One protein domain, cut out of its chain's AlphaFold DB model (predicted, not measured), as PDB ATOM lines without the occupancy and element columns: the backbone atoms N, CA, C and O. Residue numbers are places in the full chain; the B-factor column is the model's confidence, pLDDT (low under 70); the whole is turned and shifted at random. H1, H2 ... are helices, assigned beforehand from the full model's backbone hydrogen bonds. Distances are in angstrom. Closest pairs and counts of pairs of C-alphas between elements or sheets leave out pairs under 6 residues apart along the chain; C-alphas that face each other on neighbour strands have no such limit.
ATOM      1  N   ALA A 335     165.889 109.621 181.327       96.31
ATOM      2  CA  ALA A 335     165.001 109.523 182.483       96.31
ATOM      3  C   ALA A 335     165.441 108.459 183.501       96.31
ATOM      4  O   ALA A 335     165.261 108.665 184.702       96.31
ATOM      5  N   TYR A 336     166.067 107.361 183.059       97.31
ATOM      6  CA  TYR A 336     166.637 106.368 183.974       97.31
ATOM      7  C   TYR A 336     167.764 106.971 184.792       97.31
ATOM      8  O   TYR A 336     167.779 106.837 186.011       97.31
ATOM      9  N   VAL A 337     168.691 107.668 184.133       97.88
ATOM     10  CA  VAL A 337     169.805 108.314 184.827       97.88
ATOM     11  C   VAL A 337     169.287 109.380 185.788       97.88
ATOM     12  O   VAL A 337     169.716 109.397 186.935       97.88
ATOM     13  N   GLU A 338     168.315 110.208 185.395       97.44
ATOM     14  CA  GLU A 338     167.681 111.157 186.323       97.44
ATOM     15  C   GLU A 338     167.051 110.450 187.530       97.44
ATOM     16  O   GLU A 338     167.252 110.875 188.668       97.44
ATOM     17  N   LYS A 339     166.342 109.336 187.314       96.94
ATOM     18  CA  LYS A 339     165.738 108.560 188.402       96.94
ATOM     19  C   LYS A 339     166.790 107.970 189.347       96.94
ATOM     20  O   LYS A 339     166.603 108.043 190.558       96.94
ATOM     21  N   ILE A 340     167.896 107.444 188.822       97.88
ATOM     22  CA  ILE A 340     169.011 106.890 189.610       97.88
ATOM     23  C   ILE A 340     169.707 107.989 190.424       97.88
ATOM     24  O   ILE A 340     170.040 107.797 191.593       97.88
ATOM     25  N   LEU A 341     169.947 109.144 189.800       97.81
ATOM     26  CA  LEU A 341     170.659 110.267 190.404       97.81
ATOM     27  C   LEU A 341     169.809 111.019 191.438       97.81
ATOM     28  O   LEU A 341     170.349 111.553 192.409       97.81
ATOM     29  N   TYR A 342     168.490 111.035 191.253       96.94
ATOM     30  CA  TYR A 342     167.546 111.747 192.107       96.94
ATOM     31  C   TYR A 342     166.344 110.867 192.495       96.94
ATOM     32  O   TYR A 342     165.196 111.191 192.176       96.94
ATOM     33  N   PRO A 343     166.561 109.766 193.236       95.50
ATOM     34  CA  PRO A 343     165.538 108.738 193.458       95.50
ATOM     35  C   PRO A 343     164.275 109.261 194.150       95.50
ATOM     36  O   PRO A 343     163.179 108.762 193.874       95.50
ATOM     37  N   ALA A 344     164.415 110.288 194.994       92.88
ATOM     38  CA  ALA A 344     163.333 110.929 195.741       92.88
ATOM     39  C   ALA A 344     162.859 112.273 195.145       92.88
ATOM     40  O   ALA A 344     161.995 112.917 195.728       92.88
ATOM     41  N   CYS A 345     163.392 112.712 193.998       94.31
ATOM     42  CA  CYS A 345     162.983 113.964 193.358       94.31
ATOM     43  C   CYS A 345     162.165 113.684 192.093       94.31
ATOM     44  O   CYS A 345     162.710 113.547 190.996       94.31
ATOM     45  N   ALA A 346     160.840 113.625 192.234       91.69
ATOM     46  CA  ALA A 346     159.954 113.345 191.105       91.69
ATOM     47  C   ALA A 346     160.132 114.350 189.956       91.69
ATOM     48  O   ALA A 346     160.121 113.953 188.798       91.69
ATOM     49  N   SER A 347     160.393 115.625 190.255       92.31
ATOM     50  CA  SER A 347     160.530 116.676 189.239       92.31
ATOM     51  C   SER A 347     161.720 116.497 188.286       92.31
ATOM     52  O   SER A 347     161.706 117.080 187.205       92.31
ATOM     53  N   LYS A 348     162.726 115.675 188.630       94.50
ATOM     54  CA  LYS A 348     163.889 115.385 187.765       94.50
ATOM     55  C   LYS A 348     163.611 114.334 186.694       94.50
ATOM     56  O   LYS A 348     164.207 114.376 185.628       94.50
ATOM     57  N   ALA A 349     162.679 113.424 186.963       94.50
ATOM     58  CA  ALA A 349     162.269 112.359 186.052       94.50
ATOM     59  C   ALA A 349     160.736 112.296 185.973       94.50
ATOM     60  O   ALA A 349     160.139 111.230 186.080       94.50
ATOM     61  N   CYS A 350     160.092 113.457 185.851       92.94
ATOM     62  CA  CYS A 350     158.669 113.619 186.152       92.94
ATOM     63  C   CYS A 350     157.770 112.679 185.363       92.94
ATOM     64  O   CYS A 350     157.015 111.912 185.949       92.94
ATOM     65  N   ARG A 351     157.918 112.661 184.039       93.38
ATOM     66  CA  ARG A 351     157.124 111.795 183.165       93.38
ATOM     67  C   ARG A 351     157.355 110.321 183.460       93.38
ATOM     68  O   ARG A 351     156.387 109.578 183.558       93.38
ATOM     69  N   TYR A 352     158.607 109.925 183.678       94.06
ATOM     70  CA  TYR A 352     158.952 108.568 184.090       94.06
ATOM     71  C   TYR A 352     158.292 108.182 185.414       94.06
ATOM     72  O   TYR A 352     157.656 107.135 185.512       94.06
ATOM     73  N   VAL A 353     158.366 109.047 186.426       92.81
ATOM     74  CA  VAL A 353     157.720 108.812 187.721       92.81
ATOM     75  C   VAL A 353     156.198 108.753 187.573       92.81
ATOM     76  O   VAL A 353     155.582 107.840 188.112       92.81
ATOM     77  N   THR A 354     155.585 109.653 186.800       91.75
ATOM     78  CA  THR A 354     154.143 109.624 186.520       91.75
ATOM     79  C   THR A 354     153.734 108.321 185.844       91.75
ATOM     80  O   THR A 354     152.777 107.690 186.272       91.75
ATOM     81  N   CYS A 355     154.455 107.885 184.811       91.19
ATOM     82  CA  CYS A 355     154.106 106.669 184.084       91.19
ATOM     83  C   CYS A 355     154.295 105.408 184.937       91.19
ATOM     84  O   CYS A 355     153.477 104.495 184.874       91.19
ATOM     85  N   THR A 356     155.320 105.372 185.788       90.50
ATOM     86  CA  THR A 356     155.610 104.201 186.625       90.50
ATOM     87  C   THR A 356     154.745 104.078 187.880       90.50
ATOM     88  O   THR A 356     154.652 102.990 188.449       90.50
ATOM     89  N   GLN A 357     154.030 105.134 188.285       88.81
ATOM     90  CA  GLN A 357     152.996 105.043 189.328       88.81
ATOM     91  C   GLN A 357     151.886 104.044 188.968       88.81
ATOM     92  O   GLN A 357     151.287 103.447 189.859       88.81
ATOM     93  N   PHE A 358     151.656 103.810 187.675       86.06
ATOM     94  CA  PHE A 358     150.671 102.851 187.174       86.06
ATOM     95  C   PHE A 358     151.231 101.423 187.039       86.06
ATOM     96  O   PHE A 358     150.473 100.469 186.884       86.06
ATOM     97  N   SER A 359     152.550 101.224 187.152       81.94
ATOM     98  CA  SER A 359     153.192  99.920 186.915       81.94
ATOM     99  C   SER A 359     152.793  98.818 187.905       81.94
ATOM    100  O   SER A 359     153.100  97.651 187.647       81.94
ATOM    101  N   TYR A 360     152.140  99.181 189.019       73.69
ATOM    102  CA  TYR A 360     151.759  98.279 190.115       73.69
ATOM    103  C   TYR A 360     150.319  98.456 190.600       73.69
ATOM    104  O   TYR A 360     149.955  97.961 191.666       73.69
ATOM    105  N   THR A 361     149.487  99.157 189.832       71.25
ATOM    106  CA  THR A 361     148.054  99.237 190.119       71.25
ATOM    107  C   THR A 361     147.360  97.929 189.727       71.25
ATOM    108  O   THR A 361     147.762  97.263 188.767       71.25
ATOM    109  N   GLU A 362     146.319  97.547 190.474       62.38
ATOM    110  CA  GLU A 362     145.471  96.386 190.157       62.38
ATOM    111  C   GLU A 362     144.858  96.524 188.757       62.38
ATOM    112  O   GLU A 362     144.546  97.628 188.315       62.38
ATOM    113  N   ALA A 363     144.695  95.419 188.028       59.34
ATOM    114  CA  ALA A 363     144.158  95.483 186.670       59.34
ATOM    115  C   ALA A 363     142.664  95.883 186.645       59.34
ATOM    116  O   ALA A 363     141.905  95.573 187.563       59.34
ATOM    117  N   GLY A 364     142.226  96.550 185.570       65.31
ATOM    118  CA  GLY A 364     140.842  97.008 185.372       65.31
ATOM    119  C   GLY A 364     140.762  98.511 185.089       65.31
ATOM    120  O   GLY A 364     141.572  99.050 184.341       65.31
ATOM    121  N   ASN A 365     139.817  99.218 185.719       59.06
ATOM    122  CA  ASN A 365     139.674 100.678 185.580       59.06
ATOM    123  C   ASN A 365     140.892 101.474 186.099       59.06
ATOM    124  O   ASN A 365     140.933 102.689 185.938       59.06
ATOM    125  N   ALA A 366     141.885 100.831 186.721       63.66
ATOM    126  CA  ALA A 366     143.013 101.515 187.349       63.66
ATOM    127  C   ALA A 366     144.017 102.136 186.359       63.66
ATOM    128  O   ALA A 366     144.797 102.992 186.763       63.66
ATOM    129  N   CYS A 367     143.979 101.777 185.067       74.19
ATOM    130  CA  CYS A 367     144.757 102.501 184.052       74.19
ATOM    131  C   CYS A 367     144.110 103.846 183.667       74.19
ATOM    132  O   CYS A 367     144.690 104.617 182.898       74.19
ATOM    133  N   GLN A 368     142.894 104.133 184.149       77.56
ATOM    134  CA  GLN A 368     142.196 105.377 183.847       77.56
ATOM    135  C   GLN A 368     142.985 106.571 184.400       77.56
ATOM    136  O   GLN A 368     143.327 106.623 185.576       77.56
ATOM    137  N   GLY A 369     143.262 107.547 183.535       83.06
ATOM    138  CA  GLY A 369     144.055 108.725 183.890       83.06
ATOM    139  C   GLY A 369     145.558 108.568 183.665       83.06
ATOM    140  O   GLY A 369     146.278 109.553 183.821       83.06
ATOM    141  N   ARG A 370     146.039 107.389 183.233       88.44
ATOM    142  CA  ARG A 370     147.418 107.260 182.752       88.44
ATOM    143  C   ARG A 370     147.608 108.137 181.509       88.44
ATOM    144  O   ARG A 370     146.838 107.999 180.554       88.44
ATOM    145  N   PRO A 371     148.600 109.043 181.493       90.44
ATOM    146  CA  PRO A 371     148.843 109.888 180.333       90.44
ATOM    147  C   PRO A 371     149.185 109.070 179.085       90.44
ATOM    148  O   PRO A 371     149.933 108.098 179.163       90.44
ATOM    149  N   SER A 372     148.703 109.498 177.917       90.19
ATOM    150  CA  SER A 372     148.955 108.793 176.650       90.19
ATOM    151  C   SER A 372     150.435 108.756 176.258       90.19
ATOM    152  O   SER A 372     150.855 107.860 175.538       90.19
ATOM    153  N   TYR A 373     151.249 109.702 176.743       90.75
ATOM    154  CA  TYR A 373     152.691 109.697 176.485       90.75
ATOM    155  C   TYR A 373     153.419 108.523 177.165       90.75
ATOM    156  O   TYR A 373     154.555 108.231 176.801       90.75
ATOM    157  N   CYS A 374     152.785 107.830 178.120       89.94
ATOM    158  CA  CYS A 374     153.334 106.631 178.758       89.94
ATOM    159  C   CYS A 374     153.364 105.402 177.834       89.94
ATOM    160  O   CYS A 374     153.960 104.391 178.199       89.94
ATOM    161  N   ASP A 375     152.733 105.487 176.661       87.06
ATOM    162  CA  ASP A 375     152.760 104.466 175.602       87.06
ATOM    163  C   ASP A 375     153.755 104.804 174.485       87.06
ATOM    164  O   ASP A 375     153.694 104.254 173.392       87.06
ATOM    165  N   THR A 376     154.648 105.764 174.723       89.75
ATOM    166  CA  THR A 376     155.620 106.245 173.734       89.75
ATOM    167  C   THR A 376     156.977 106.463 174.396       89.75
ATOM    168  O   THR A 376     157.054 106.598 175.611       89.75
ATOM    169  N   GLU A 377     158.050 106.611 173.621       89.31
ATOM    170  CA  GLU A 377     159.390 106.949 174.147       89.31
ATOM    171  C   GLU A 377     159.461 108.311 174.863       89.31
ATOM    172  O   GLU A 377     160.434 108.624 175.550       89.31
ATOM    173  N   GLU A 378     158.433 109.152 174.722       90.50
ATOM    174  CA  GLU A 378     158.444 110.531 175.207       90.50
ATOM    175  C   GLU A 378     158.601 110.630 176.737       90.50
ATOM    176  O   GLU A 378     159.033 111.672 177.234       90.50
ATOM    177  N   TYR A 379     158.261 109.587 177.506       90.56
ATOM    178  CA  TYR A 379     158.489 109.571 178.958       90.56
ATOM    179  C   TYR A 379     159.934 109.216 179.352       90.56
ATOM    180  O   TYR A 379     160.332 109.507 180.483       90.56
ATOM    181  N   LEU A 380     160.704 108.610 178.440       91.75
ATOM    182  CA  LEU A 380     162.100 108.202 178.636       91.75
ATOM    183  C   LEU A 380     163.098 109.276 178.221       91.75
ATOM    184  O   LEU A 380     164.119 109.469 178.891       91.75
ATOM    185  N   ASP A 381     162.784 109.995 177.146       88.25
ATOM    186  CA  ASP A 381     163.704 110.968 176.557       88.25
ATOM    187  C   ASP A 381     163.465 112.382 177.081       88.25
ATOM    188  O   ASP A 381     164.399 113.182 177.199       88.25
ATOM    189  N   ASN A 382     162.217 112.706 177.434       86.56
ATOM    190  CA  ASN A 382     161.862 114.038 177.893       86.56
ATOM    191  C   ASN A 382     161.983 114.161 179.416       86.56
ATOM    192  O   ASN A 382     161.032 113.945 180.171       86.56
TER     193      ASN A 382
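What this domain is: This is residues 335 to 382 of the 387 residues of an uncharacterized protein of Halobacteriovoraceae bacterium (UniProt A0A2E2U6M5). Two short helices, H1 and H2, stand close together at about a right angle, and the returning chain packs H4 on both, while a loop, residues 360 to 365, sticks out. The printed part has 48 residues, of which 22, under half, are in named elements; these are four helices in the order H1, H2, H3, H4 with no named strand, and the class is all helix. The whole is only just compact, close to loose, with a radius of gyration of the C-alphas of 11.1 A, and elongated, 33 by 20 by 13 A.

Where its parts are: H1, residues 335 to 341, begins at C-alpha (165.001, 109.523, 182.483) and measures 9.8 A. H2, residues 350 to 356, measures 9.9 A. H3 is residues 372 to 375, 5.9 A; H4, residues 378 to 381, 5.4 A, ends at C-alpha (163.704, 110.968, 176.557).

How they stand to each other: H1 and H2 are close but not clearly touching, about perpendicular at 79 degrees; their closest C-alphas, of Ala 335 and Tyr 352, are 6.3 A apart. H4 touches H1 at the closest C-alphas of Ala 335 and Leu 380, 5.0 A. H4 touches H2 at those of Arg 351 and Tyr 379, 5.0 A. H2 and H3 only just touch, with 3 pairs of C-alphas within 8 A, the closest Cys 355 and Cys 374, 5.4 A. H1 and H3 are apart. In H1 and H2 every O i to N i+4 pair is within hydrogen-bond range; H3 and H4 are too short for one.

The domain as a whole: The farthest C-alphas, of Leu 341 and Gly 364, are 33.0 A apart. The printed part has no cut; the link H2 to H3 is long, and its residues 362 to 366 have pLDDT under 70.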